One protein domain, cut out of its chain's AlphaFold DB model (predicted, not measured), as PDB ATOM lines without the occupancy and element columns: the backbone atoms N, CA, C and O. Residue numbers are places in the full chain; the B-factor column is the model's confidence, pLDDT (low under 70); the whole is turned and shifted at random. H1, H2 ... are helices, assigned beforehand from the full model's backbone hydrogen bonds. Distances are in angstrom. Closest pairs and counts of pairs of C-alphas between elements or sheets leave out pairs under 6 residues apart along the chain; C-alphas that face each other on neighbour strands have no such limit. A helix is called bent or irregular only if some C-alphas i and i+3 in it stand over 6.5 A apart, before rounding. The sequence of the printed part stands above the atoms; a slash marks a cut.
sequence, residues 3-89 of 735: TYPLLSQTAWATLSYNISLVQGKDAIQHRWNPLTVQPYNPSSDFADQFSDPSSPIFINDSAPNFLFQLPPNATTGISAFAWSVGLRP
ATOM      1  N   THR A   3       3.929  29.092 -27.337       48.44
ATOM      2  CA  THR A   3       4.857  29.673 -28.329       48.44
ATOM      3  C   THR A   3       4.694  29.094 -29.740       48.44
ATOM      4  O   THR A   3       4.879  29.813 -30.718       48.44
ATOM      5  N   TYR A   4       4.351  27.806 -29.859       49.00
ATOM      6  CA  TYR A   4       4.265  27.119 -31.155       49.00
ATOM      7  C   TYR A   4       3.037  27.524 -31.988       49.00
ATOM      8  O   TYR A   4       3.251  27.897 -33.139       49.00
ATOM      9  N   PRO A   5       1.796  27.561 -31.448       48.50
ATOM     10  CA  PRO A   5       0.627  28.065 -32.177       48.50
ATOM     11  C   PRO A   5       0.831  29.470 -32.758       48.50
ATOM     12  O   PRO A   5       0.479  29.733 -33.904       48.50
ATOM     13  N   LEU A   6       1.470  30.355 -31.984       49.19
ATOM     14  CA  LEU A   6       1.760  31.736 -32.377       49.19
ATOM     15  C   LEU A   6       2.724  31.822 -33.576       49.19
ATOM     16  O   LEU A   6       2.652  32.768 -34.352       49.19
ATOM     17  N   LEU A   7       3.603  30.827 -33.748       50.81
ATOM     18  CA  LEU A   7       4.527  30.728 -34.881       50.81
ATOM     19  C   LEU A   7       3.940  29.929 -36.056       50.81
ATOM     20  O   LEU A   7       4.132  30.329 -37.203       50.81
ATOM     21  N   SER A   8       3.175  28.861 -35.807       47.31
ATOM     22  CA  SER A   8       2.530  28.061 -36.862       47.31
ATOM     23  C   SER A   8       1.364  28.785 -37.539       47.31
ATOM     24  O   SER A   8       1.056  28.490 -38.689       47.31
ATOM     25  N   GLN A   9       0.733  29.751 -36.860       51.16
ATOM     26  CA  GLN A   9      -0.235  30.672 -37.469       51.16
ATOM     27  C   GLN A   9       0.429  31.817 -38.256       51.16
ATOM     28  O   GLN A   9      -0.268  32.560 -38.948       51.16
ATOM     29  N   THR A  10       1.761  31.983 -38.207       54.50
ATOM     30  CA  THR A  10       2.415  32.959 -39.092       54.50
ATOM     31  C   THR A  10       2.346  32.489 -40.539       54.50
ATOM     32  O   THR A  10       2.541  31.311 -40.846       54.50
ATOM     33  N   ALA A  11       2.151  33.437 -41.459       55.34
ATOM     34  CA  ALA A  11       2.068  33.159 -42.891       55.34
ATOM     35  C   ALA A  11       3.288  32.393 -43.448       55.34
ATOM     36  O   ALA A  11       3.173  31.769 -44.497       55.34
ATOM     37  N   TRP A  12       4.431  32.394 -42.752       57.28
ATOM     38  CA  TRP A  12       5.638  31.654 -43.126       57.28
ATOM     39  C   TRP A  12       5.467  30.133 -43.117       57.28
ATOM     40  O   TRP A  12       6.011  29.483 -44.009       57.28
ATOM     41  N   ALA A  13       4.718  29.557 -42.170       60.34
ATOM     42  CA  ALA A  13       4.473  28.112 -42.148       60.34
ATOM     43  C   ALA A  13       3.596  27.706 -43.344       60.34
ATOM     44  O   ALA A  13       4.004  26.889 -44.166       60.34
ATOM     45  N   THR A  14       2.457  28.378 -43.524       63.25
ATOM     46  CA  THR A  14       1.538  28.172 -44.657       63.25
ATOM     47  C   THR A  14       2.202  28.433 -46.014       63.25
ATOM     48  O   THR A  14       1.987  27.684 -46.967       63.25
ATOM     49  N   LEU A  15       3.050  29.463 -46.118       66.19
ATOM     50  CA  LEU A  15       3.821  29.761 -47.327       66.19
ATOM     51  C   LEU A  15       4.843  28.657 -47.613       66.19
ATOM     52  O   LEU A  15       4.879  28.168 -48.738       66.19
ATOM     53  N   SER A  16       5.612  28.221 -46.609       69.69
ATOM     54  CA  SER A  16       6.593  27.132 -46.744       69.69
ATOM     55  C   SER A  16       5.925  25.823 -47.160       69.69
ATOM     56  O   SER A  16       6.368  25.182 -48.112       69.69
ATOM     57  N   TYR A  17       4.815  25.472 -46.507       69.12
ATOM     58  CA  TYR A  17       3.959  24.347 -46.872       69.12
ATOM     59  C   TYR A  17       3.540  24.430 -48.348       69.12
ATOM     60  O   TYR A  17       3.797  23.497 -49.110       69.12
ATOM     61  N   ASN A  18       2.996  25.569 -48.789       73.25
ATOM     62  CA  ASN A  18       2.536  25.755 -50.167       73.25
ATOM     63  C   ASN A  18       3.672  25.661 -51.204       73.25
ATOM     64  O   ASN A  18       3.532  24.907 -52.167       73.25
ATOM     65  N   ILE A  19       4.798  26.361 -51.011       71.31
ATOM     66  CA  ILE A  19       5.885  26.428 -52.012       71.31
ATOM     67  C   ILE A  19       6.866  25.244 -51.973       71.31
ATOM     68  O   ILE A  19       7.760  25.165 -52.816       71.31
ATOM     69  N   SER A  20       6.751  24.343 -50.993       71.25
ATOM     70  CA  SER A  20       7.724  23.264 -50.788       71.25
ATOM     71  C   SER A  20       7.787  22.253 -51.941       71.25
ATOM     72  O   SER A  20       6.773  21.737 -52.425       71.25
ATOM     73  N   LEU A  21       9.020  21.917 -52.333       70.25
ATOM     74  CA  LEU A  21       9.342  20.826 -53.252       70.25
ATOM     75  C   LEU A  21       9.457  19.516 -52.457       70.25
ATOM     76  O   LEU A  21      10.479  19.243 -51.831       70.25
ATOM     77  N   VAL A  22       8.385  18.727 -52.465       71.62
ATOM     78  CA  VAL A  22       8.238  17.488 -51.682       71.62
ATOM     79  C   VAL A  22       8.620  16.276 -52.543       71.62
ATOM     80  O   VAL A  22       8.194  16.179 -53.693       71.62
ATOM     81  N   GLN A  23       9.421  15.346 -52.014       68.00
ATOM     82  CA  GLN A  23       9.978  14.217 -52.771       68.00
ATOM     83  C   GLN A  23       9.063  12.976 -52.799       68.00
ATOM     84  O   GLN A  23       8.401  12.638 -51.816       68.00
ATOM     85  N   GLY A  24       9.095  12.231 -53.909       68.88
ATOM     86  CA  GLY A  24       8.348  10.977 -54.100       68.88
ATOM     87  C   GLY A  24       7.138  11.118 -55.030       68.88
ATOM     88  O   GLY A  24       6.785  12.220 -55.435       68.88
ATOM     89  N   LYS A  25       6.512   9.992 -55.396       63.91
ATOM     90  CA  LYS A  25       5.352   9.978 -56.310       63.91
ATOM     91  C   LYS A  25       4.090  10.495 -55.614       63.91
ATOM     92  O   LYS A  25       3.450  11.420 -56.099       63.91
ATOM     93  N   ASP A  26       3.832   9.997 -54.412       64.38
ATOM     94  CA  ASP A  26       2.647  10.316 -53.600       64.38
ATOM     95  C   ASP A  26       2.902  11.506 -52.647       64.38
ATOM     96  O   ASP A  26       2.233  11.709 -51.634       64.38
ATOM     97  N   ALA A  27       3.907  12.324 -52.984       64.88
ATOM     98  CA  ALA A  27       4.414  13.452 -52.205       64.88
ATOM     99  C   ALA A  27       3.328  14.438 -51.747       64.88
ATOM    100  O   ALA A  27       3.404  14.968 -50.641       64.88
ATOM    101  N   ILE A  28       2.319  14.679 -52.588       67.44
ATOM    102  CA  ILE A  28       1.225  15.620 -52.310       67.44
ATOM    103  C   ILE A  28       0.251  15.046 -51.267       67.44
ATOM    104  O   ILE A  28      -0.213  15.789 -50.407       67.44
ATOM    105  N   GLN A  29      -0.009  13.734 -51.296       68.69
ATOM    106  CA  GLN A  29      -0.923  13.059 -50.362       68.69
ATOM    107  C   GLN A  29      -0.323  12.920 -48.954       68.69
ATOM    108  O   GLN A  29      -1.050  12.884 -47.968       68.69
ATOM    109  N   HIS A  30       1.009  12.886 -48.848       69.19
ATOM    110  CA  HIS A  30       1.728  12.791 -47.574       69.19
ATOM    111  C   HIS A  30       2.124  14.152 -46.963       69.19
ATOM    112  O   HIS A  30       2.956  14.191 -46.054       69.19
ATOM    113  N   ARG A  31       1.573  15.273 -47.447       73.56
ATOM    114  CA  ARG A  31       1.803  16.600 -46.847       73.56
ATOM    115  C   ARG A  31       1.155  16.683 -45.459       73.56
ATOM    116  O   ARG A  31       0.010  16.283 -45.287       73.56
ATOM    117  N   TRP A  32       1.877  17.228 -44.478       77.75
ATOM    118  CA  TRP A  32       1.363  17.440 -43.120       77.75
ATOM    119  C   TRP A  32       0.974  18.898 -42.915       77.75
ATOM    120  O   TRP A  32       1.816  19.785 -43.047       77.75
ATOM    121  N   ASN A  33      -0.281  19.145 -42.550       76.75
ATOM    122  CA  ASN A  33      -0.724  20.462 -42.121       76.75
ATOM    123  C   ASN A  33      -0.680  20.527 -40.578       76.75
ATOM    124  O   ASN A  33      -1.430  19.801 -39.928       76.75
ATOM    125  N   PRO A  34       0.143  21.394 -39.956       73.12
ATOM    126  CA  PRO A  34       0.214  21.512 -38.493       73.12
ATOM    127  C   PRO A  34      -1.066  22.068 -37.841       73.12
ATOM    128  O   PRO A  34      -1.145  22.125 -36.613       73.12
ATOM    129  N   LEU A  35      -2.046  22.489 -38.649       72.50
ATOM    130  CA  LEU A  35      -3.361  22.971 -38.225       72.50
ATOM    131  C   LEU A  35      -4.499  21.966 -38.506       72.50
ATOM    132  O   LEU A  35      -5.641  22.258 -38.160       72.50
ATOM    133  N   THR A  36      -4.239  20.799 -39.118       71.44
ATOM    134  CA  THR A  36      -5.248  19.721 -39.180       71.44
ATOM    135  C   THR A  36      -5.199  18.888 -37.910       71.44
ATOM    136  O   THR A  36      -4.288  18.083 -37.720       71.44
ATOM    137  N   VAL A  37      -6.203  19.076 -37.058       68.25
ATOM    138  CA  VAL A  37      -6.465  18.230 -35.889       68.25
ATOM    139  C   VAL A  37      -7.048  16.888 -36.354       68.25
ATOM    140  O   VAL A  37      -7.748  16.829 -37.366       68.25
ATOM    141  N   GLN A  38      -6.751  15.801 -35.637       69.25
ATOM    142  CA  GLN A  38      -7.402  14.504 -35.876       69.25
ATOM    143  C   GLN A  38      -8.926  14.599 -35.661       69.25
ATOM    144  O   GLN A  38      -9.355  15.391 -34.818       69.25
ATOM    145  N   PRO A  39      -9.753  13.792 -36.358       72.44
ATOM    146  CA  PRO A  39     -11.188  13.726 -36.089       72.44
ATOM    147  C   PRO A  39     -11.454  13.471 -34.602       72.44
ATOM    148  O   PRO A  39     -10.869  12.559 -34.012       72.44
ATOM    149  N   TYR A  40     -12.313  14.288 -33.994       75.19
ATOM    150  CA  TYR A  40     -12.663  14.138 -32.587       75.19
ATOM    151  C   TYR A  40     -13.431  12.825 -32.387       75.19
ATOM    152  O   TYR A  40     -14.504  12.634 -32.951       75.19
ATOM    153  N   ASN A  41     -12.843  11.911 -31.619       79.88
ATOM    154  CA  ASN A  41     -13.388  10.585 -31.353       79.88
ATOM    155  C   ASN A  41     -13.112  10.223 -29.880       79.88
ATOM    156  O   ASN A  41     -12.015   9.743 -29.575       79.88
ATOM    157  N   PRO A  42     -14.032  10.539 -28.950       82.75
ATOM    158  CA  PRO A  42     -13.873  10.209 -27.537       82.75
ATOM    159  C   PRO A  42     -13.976   8.697 -27.297       82.75
ATOM    160  O   PRO A  42     -14.550   7.959 -28.094       82.75
ATOM    161  N   SER A  43     -13.450   8.222 -26.167       85.62
ATOM    162  CA  SER A  43     -13.707   6.851 -25.719       85.62
ATOM    163  C   SER A  43     -15.177   6.684 -25.325       85.62
ATOM    164  O   SER A  43     -15.761   7.586 -24.718       85.62
ATOM    165  N   SER A  44     -15.741   5.505 -25.611       86.25
ATOM    166  CA  SER A  44     -17.127   5.110 -25.299       86.25
ATOM    167  C   SER A  44     -17.579   5.541 -23.908       86.25
ATOM    168  O   SER A  44     -18.641   6.126 -23.745       86.25
ATOM    169  N   ASP A  45     -16.714   5.312 -22.926       88.56
ATOM    170  CA  ASP A  45     -16.989   5.400 -21.491       88.56
ATOM    171  C   ASP A  45     -17.303   6.833 -21.014       88.56
ATOM    172  O   ASP A  45     -17.810   7.027 -19.910       88.56
ATOM    173  N   PHE A  46     -17.003   7.836 -21.847       85.75
ATOM    174  CA  PHE A  46     -17.243   9.257 -21.581       85.75
ATOM    175  C   PHE A  46     -17.939   9.986 -22.742       85.75
ATOM    176  O   PHE A  46     -18.183  11.184 -22.629       85.75
ATOM    177  N   ALA A  47     -18.255   9.308 -23.854       86.81
ATOM    178  CA  ALA A  47     -18.794   9.943 -25.062       86.81
ATOM    179  C   ALA A  47     -20.077  10.747 -24.778       86.81
ATOM    180  O   ALA A  47     -20.167  11.915 -25.159       86.81
ATOM    181  N   ASP A  48     -21.002  10.169 -24.008       87.12
ATOM    182  CA  ASP A  48     -22.237  10.833 -23.580       87.12
ATOM    183  C   ASP A  48     -21.932  12.122 -22.791       87.12
ATOM    184  O   ASP A  48     -22.436  13.194 -23.125       87.12
ATOM    185  N   GLN A  49     -21.015  12.048 -21.815       86.94
ATOM    186  CA  GLN A  49     -20.604  13.177 -20.965       86.94
ATOM    187  C   GLN A  49     -19.834  14.268 -21.721       86.94
ATOM    188  O   GLN A  49     -19.805  15.411 -21.265       86.94
ATOM    189  N   PHE A  50     -19.197  13.942 -22.846       89.06
ATOM    190  CA  PHE A  50     -18.584  14.936 -23.726       89.06
ATOM    191  C   PHE A  50     -19.609  15.626 -24.633       89.06
ATOM    192  O   PHE A  50     -19.400  16.784 -24.990       89.06
ATOM    193  N   SER A  51     -20.696  14.937 -24.994       87.62
ATOM    194  CA  SER A  51     -21.741  15.442 -25.898       87.62
ATOM    195  C   SER A  51     -22.858  16.240 -25.207       87.62
ATOM    196  O   SER A  51     -23.495  17.075 -25.846       87.62
ATOM    197  N   ASP A  52     -23.088  16.019 -23.909       90.69
ATOM    198  CA  ASP A  52     -24.103  16.727 -23.120       90.69
ATOM    199  C   ASP A  52     -23.670  18.181 -22.817       90.69
ATOM    200  O   ASP A  52     -22.701  18.378 -22.079       90.69
ATOM    201  N   PRO A  53     -24.379  19.220 -23.305       89.75
ATOM    202  CA  PRO A  53     -24.023  20.623 -23.068       89.75
ATOM    203  C   PRO A  53     -24.232  21.101 -21.620       89.75
ATOM    204  O   PRO A  53     -23.835  22.220 -21.293       89.75
ATOM    205  N   SER A  54     -24.852  20.294 -20.752       91.81
ATOM    206  CA  SER A  54     -24.935  20.545 -19.306       91.81
ATOM    207  C   SER A  54     -23.743  19.973 -18.520       91.81
ATOM    208  O   SER A  54     -23.550  20.313 -17.350       91.81
ATOM    209  N   SER A  55     -22.913  19.147 -19.164       91.12
ATOM    210  CA  SER A  55     -21.733  18.529 -18.564       91.12
ATOM    211  C   SER A  55     -20.602  19.540 -18.321       91.12
ATOM    212  O   SER A  55     -20.258  20.309 -19.223       91.12
ATOM    213  N   PRO A  56     -19.912  19.499 -17.164       87.62
ATOM    214  CA  PRO A  56     -18.732  20.332 -16.913       87.62
ATOM    215  C   PRO A  56     -17.519  19.953 -17.783       87.62
ATOM    216  O   PRO A  56     -16.521  20.675 -17.765       87.62
ATOM    217  N   ILE A  57     -17.586  18.839 -18.526       87.38
ATOM    218  CA  ILE A  57     -16.562  18.408 -19.491       87.38
ATOM    219  C   ILE A  57     -17.054  18.436 -20.948       87.38
ATOM    220  O   ILE A  57     -16.408  17.839 -21.803       87.38
ATOM    221  N   PHE A  58     -18.164  19.125 -21.243       86.38
ATOM    222  CA  PHE A  58     -18.702  19.270 -22.601       86.38
ATOM    223  C   PHE A  58     -17.644  19.735 -23.620       86.38
ATOM    224  O   PHE A  58     -16.933  20.721 -23.398       86.38
ATOM    225  N   ILE A  59     -17.578  19.057 -24.771       84.38
ATOM    226  CA  ILE A  59     -16.738  19.435 -25.911       84.38
ATOM    227  C   ILE A  59     -17.634  19.601 -27.138       84.38
ATOM    228  O   ILE A  59     -18.181  18.637 -27.662       84.38
ATOM    229  N   ASN A  60     -17.733  20.835 -27.633       83.38
ATOM    230  CA  ASN A  60     -18.405  21.127 -28.894       83.38
ATOM    231  C   ASN A  60     -17.570  20.588 -30.073       83.38
ATOM    232  O   ASN A  60     -16.519  21.145 -30.398       83.38
ATOM    233  N   ASP A  61     -18.053  19.526 -30.712       78.38
ATOM    234  CA  ASP A  61     -17.446  18.858 -31.868       78.38
ATOM    235  C   ASP A  61     -17.453  19.730 -33.138       78.38
ATOM    236  O   ASP A  61     -16.505  19.706 -33.924       78.38
ATOM    237  N   SER A  62     -18.492  20.554 -33.303       77.12
ATOM    238  CA  SER A  62     -18.645  21.494 -34.419       77.12
ATOM    239  C   SER A  62     -17.749  22.739 -34.311       77.12
ATOM    240  O   SER A  62     -17.651  23.518 -35.264       77.12
ATOM    241  N   ALA A  63     -17.079  22.949 -33.170       77.06
ATOM    242  CA  ALA A  63     -16.177  24.079 -32.984       77.06
ATOM    243  C   ALA A  63     -14.864  23.877 -33.774       77.06
ATOM    244  O   ALA A  63     -14.176  22.873 -33.579       77.06
ATOM    245  N   PRO A  64     -14.448  24.832 -34.631       68.19
ATOM    246  CA  PRO A  64     -13.236  24.685 -35.431       68.19
ATOM    247  C   PRO A  64     -11.989  24.709 -34.538       68.19
ATOM    248  O   PRO A  64     -11.582  25.747 -34.010       68.19
ATOM    249  N   ASN A  65     -11.377  23.539 -34.363       64.31
ATOM    250  CA  ASN A  65     -10.230  23.356 -33.489       64.31
ATOM    251  C   ASN A  65      -8.921  23.735 -34.207       64.31
ATOM    252  O   ASN A  65      -8.490  23.052 -35.133       64.31
ATOM    253  N   PHE A  66      -8.274  24.810 -33.750       66.81
ATOM    254  CA  PHE A  66      -6.997  25.309 -34.281       66.81
ATOM    255  C   PHE A  66      -5.789  24.985 -33.379       66.81
ATOM    256  O   PHE A  66      -4.770  25.683 -33.425       66.81
ATOM    257  N   LEU A  67      -5.889  23.961 -32.522       68.00
ATOM    258  CA  LEU A  67      -4.765  23.513 -31.702       68.00
ATOM    259  C   LEU A  67      -3.650  22.934 -32.579       68.00
ATOM    260  O   LEU A  67      -3.829  21.931 -33.262       68.00
ATOM    261  N   PHE A  68      -2.466  23.541 -32.491       71.12
ATOM    262  CA  PHE A  68      -1.245  23.011 -33.090       71.12
ATOM    263  C   PHE A  68      -0.953  21.601 -32.560       71.12
ATOM    264  O   PHE A  68      -0.753  21.417 -31.355       71.12
ATOM    265  N   GLN A  69      -0.877  20.626 -33.465       72.38
ATOM    266  CA  GLN A  69      -0.504  19.247 -33.152       72.38
ATOM    267  C   GLN A  69       0.717  18.815 -33.973       72.38
ATOM    268  O   GLN A  69       0.948  19.268 -35.095       72.38
ATOM    269  N   LEU A  70       1.507  17.913 -33.393       77.38
ATOM    270  CA  LEU A  70       2.573  17.190 -34.079       77.38
ATOM    271  C   LEU A  70       2.095  15.755 -34.359       77.38
ATOM    272  O   LEU A  70       1.309  15.227 -33.569       77.38
ATOM    273  N   PRO A  71       2.576  15.090 -35.426       78.94
ATOM    274  CA  PRO A  71       2.302  13.672 -35.640       78.94
ATOM    275  C   PRO A  71       2.731  12.822 -34.431       78.94
ATOM    276  O   PRO A  71       3.761  13.127 -33.828       78.94
ATOM    277  N   PRO A  72       2.057  11.697 -34.125       74.62
ATOM    278  CA  PRO A  72       2.461  10.810 -33.024       74.62
ATOM    279  C   PRO A  72       3.875  10.222 -33.205       74.62
ATOM    280  O   PRO A  72       4.518   9.840 -32.235       74.62
ATOM    281  N   ASN A  73       4.388  10.212 -34.440       75.62
ATOM    282  CA  ASN A  73       5.742   9.775 -34.792       75.62
ATOM    283  C   ASN A  73       6.783  10.924 -34.794       75.62
ATOM    284  O   ASN A  73       7.886  10.753 -35.318       75.62
ATOM    285  N   ALA A  74       6.447  12.115 -34.287       76.69
ATOM    286  CA  ALA A  74       7.352  13.262 -34.259       76.69
ATOM    287  C   ALA A  74       8.345  13.175 -33.089       76.69
ATOM    288  O   ALA A  74       8.007  13.433 -31.936       76.69
ATOM    289  N   THR A  75       9.603  12.863 -33.398       81.38
ATOM    290  CA  THR A  75      10.712  13.000 -32.447       81.38
ATOM    291  C   THR A  75      11.064  14.471 -32.197       81.38
ATOM    292  O   THR A  75      10.735  15.354 -32.992       81.38
ATOM    293  N   THR A  76      11.745  14.747 -31.085       81.06
ATOM    294  CA  THR A  76      12.264  16.079 -30.747       81.06
ATOM    295  C   THR A  76      13.417  16.499 -31.672       81.06
ATOM    296  O   THR A  76      14.061  15.668 -32.306       81.06
ATOM    297  N   GLY A  77      13.687  17.808 -31.751       84.88
ATOM    298  CA  GLY A  77      14.761  18.369 -32.580       84.88
ATOM    299  C   GLY A  77      14.287  18.852 -33.955       84.88
ATOM    300  O   GLY A  77      13.230  19.475 -34.077       84.88
ATOM    301  N   ILE A  78      15.085  18.590 -34.995       87.38
ATOM    302  CA  ILE A  78      14.847  19.043 -36.379       87.38
ATOM    303  C   ILE A  78      13.554  18.445 -36.949       87.38
ATOM    304  O   ILE A  78      12.877  19.102 -37.733       87.38
ATOM    305  N   SER A  79      13.169  17.240 -36.533       87.25
ATOM    306  CA  SER A  79      11.915  16.585 -36.927       87.25
ATOM    307  C   SER A  79      10.681  17.319 -36.397       87.25
ATOM    308  O   SER A  79       9.780  17.620 -37.177       87.25
ATOM    309  N   ALA A  80      10.648  17.669 -35.106       84.25
ATOM    310  CA  ALA A  80       9.591  18.512 -34.539       84.25
ATOM    311  C   ALA A  80       9.527  19.889 -35.226       84.25
ATOM    312  O   ALA A  80       8.438  20.367 -35.544       84.25
ATOM    313  N   PHE A  81      10.683  20.494 -35.527       84.94
ATOM    314  CA  PHE A  81      10.749  21.729 -36.311       84.94
ATOM    315  C   PHE A  81      10.164  21.552 -37.725       84.94
ATOM    316  O   PHE A  81       9.310  22.343 -38.120       84.94
ATOM    317  N   ALA A  82      10.544  20.497 -38.457       84.50
ATOM    318  CA  ALA A  82      10.042  20.209 -39.802       84.50
ATOM    319  C   ALA A  82       8.509  20.147 -39.819       84.50
ATOM    320  O   ALA A  82       7.859  20.916 -40.532       84.50
ATOM    321  N   TRP A  83       7.940  19.302 -38.952       81.62
ATOM    322  CA  TRP A  83       6.495  19.137 -38.830       81.62
ATOM    323  C   TRP A  83       5.796  20.436 -38.410       81.62
ATOM    324  O   TRP A  83       4.703  20.710 -38.902       81.62
ATOM    325  N   SER A  84       6.430  21.278 -37.581       77.88
ATOM    326  CA  SER A  84       5.869  22.583 -37.192       77.88
ATOM    327  C   SER A  84       5.756  23.594 -38.342       77.88
ATOM    328  O   SER A  84       4.888  24.463 -38.310       77.88
ATOM    329  N   VAL A  85       6.589  23.443 -39.379       77.81
ATOM    330  CA  VAL A  85       6.569  24.238 -40.622       77.81
ATOM    331  C   VAL A  85       5.712  23.555 -41.711       77.81
ATOM    332  O   VAL A  85       5.546  24.090 -42.804       77.81
ATOM    333  N   GLY A  86       5.139  22.376 -41.429       76.94
ATOM    334  CA  GLY A  86       4.372  21.576 -42.391       76.94
ATOM    335  C   GLY A  86       5.227  20.783 -43.391       76.94
ATOM    336  O   GLY A  86       4.728  20.333 -44.421       76.94
ATOM    337  N   LEU A  87       6.521  20.610 -43.108       81.75
ATOM    338  CA  LEU A  87       7.461  19.862 -43.946       81.75
ATOM    339  C   LEU A  87       7.730  18.480 -43.339       81.75
ATOM    340  O   LEU A  87       7.844  18.342 -42.121       81.75
ATOM    341  N   ARG A  88       7.891  17.446 -44.173       84.38
ATOM    342  CA  ARG A  88       8.329  16.134 -43.672       84.38
ATOM    343  C   ARG A  88       9.848  16.181 -43.419       84.38
ATOM    344  O   ARG A  88      10.565  16.759 -44.243       84.38
ATOM    345  N   PRO A  89      10.378  15.570 -42.344       86.69
ATOM    346  CA  PRO A  89      11.794  15.695 -41.984       86.69
ATOM    347  C   PRO A  89      12.777  15.273 -43.090       86.69
ATOM    348  O   PRO A  89      13.828  15.892 -43.249       86.69
TER     349      PRO A  89
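Overview. This is residues 3 to 89 of the 735 residues of the protein "TRP domain-containing protein" of Ganoderma sinense ZZ0214-1 (UniProt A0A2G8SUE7). The printed part has little regular structure: three short helices, H1, H2 and H4, gather loosely at one end, and a long loop runs out to H3 at the other end and back. The 87 printed residues include four named helices, H1 to H4 in chain order, and no named strand; the class is all helix, with only 30 residues in named elements. The whole is loose, with a radius of gyration of the C-alphas of 16.2 A, and spans 48 by 28 by 24 A.

Arrangement. H2, residues 11 to 19, is close to but not clearly touching H1, residues 3 to 8, at a steep tilt of 41 degrees, the same way; their closest C-alphas, of Ala 13 and Leu 7, are 7.7 A apart. H4, residues 78 to 84, is close to but not clearly touching H1, with the closest C-alphas, of Ser 84 and Ser 8, 6.4 A apart. H3, residues 44 to 51, is apart from H1, H2 and H4. Every O i to N i+4 pair is within hydrogen-bond range in H1, H2 and H4, and 2 of 4 in H3.

Along the chain. H2 is 12.0 A long, H3 11.3 A, H4 9.7 A and H1 9.0 A, from C-alpha 3 at (4.857, 29.673, -28.329). H3 is irregular: C-alphas 45 and 48 are 7.8 A apart. H4 ends with C-alpha 84 at (5.869, 22.583, -37.192).

Size, cuts and confidence. The C-alphas farthest apart, of Gly 24 and Ser 54, are 49.1 A apart. The printed part has no cut; the links H2 to H3 and H3 to H4 are long. pLDDT is under 70 in residues 3 to 17, 23 to 30, 37 to 38 and 64 to 67.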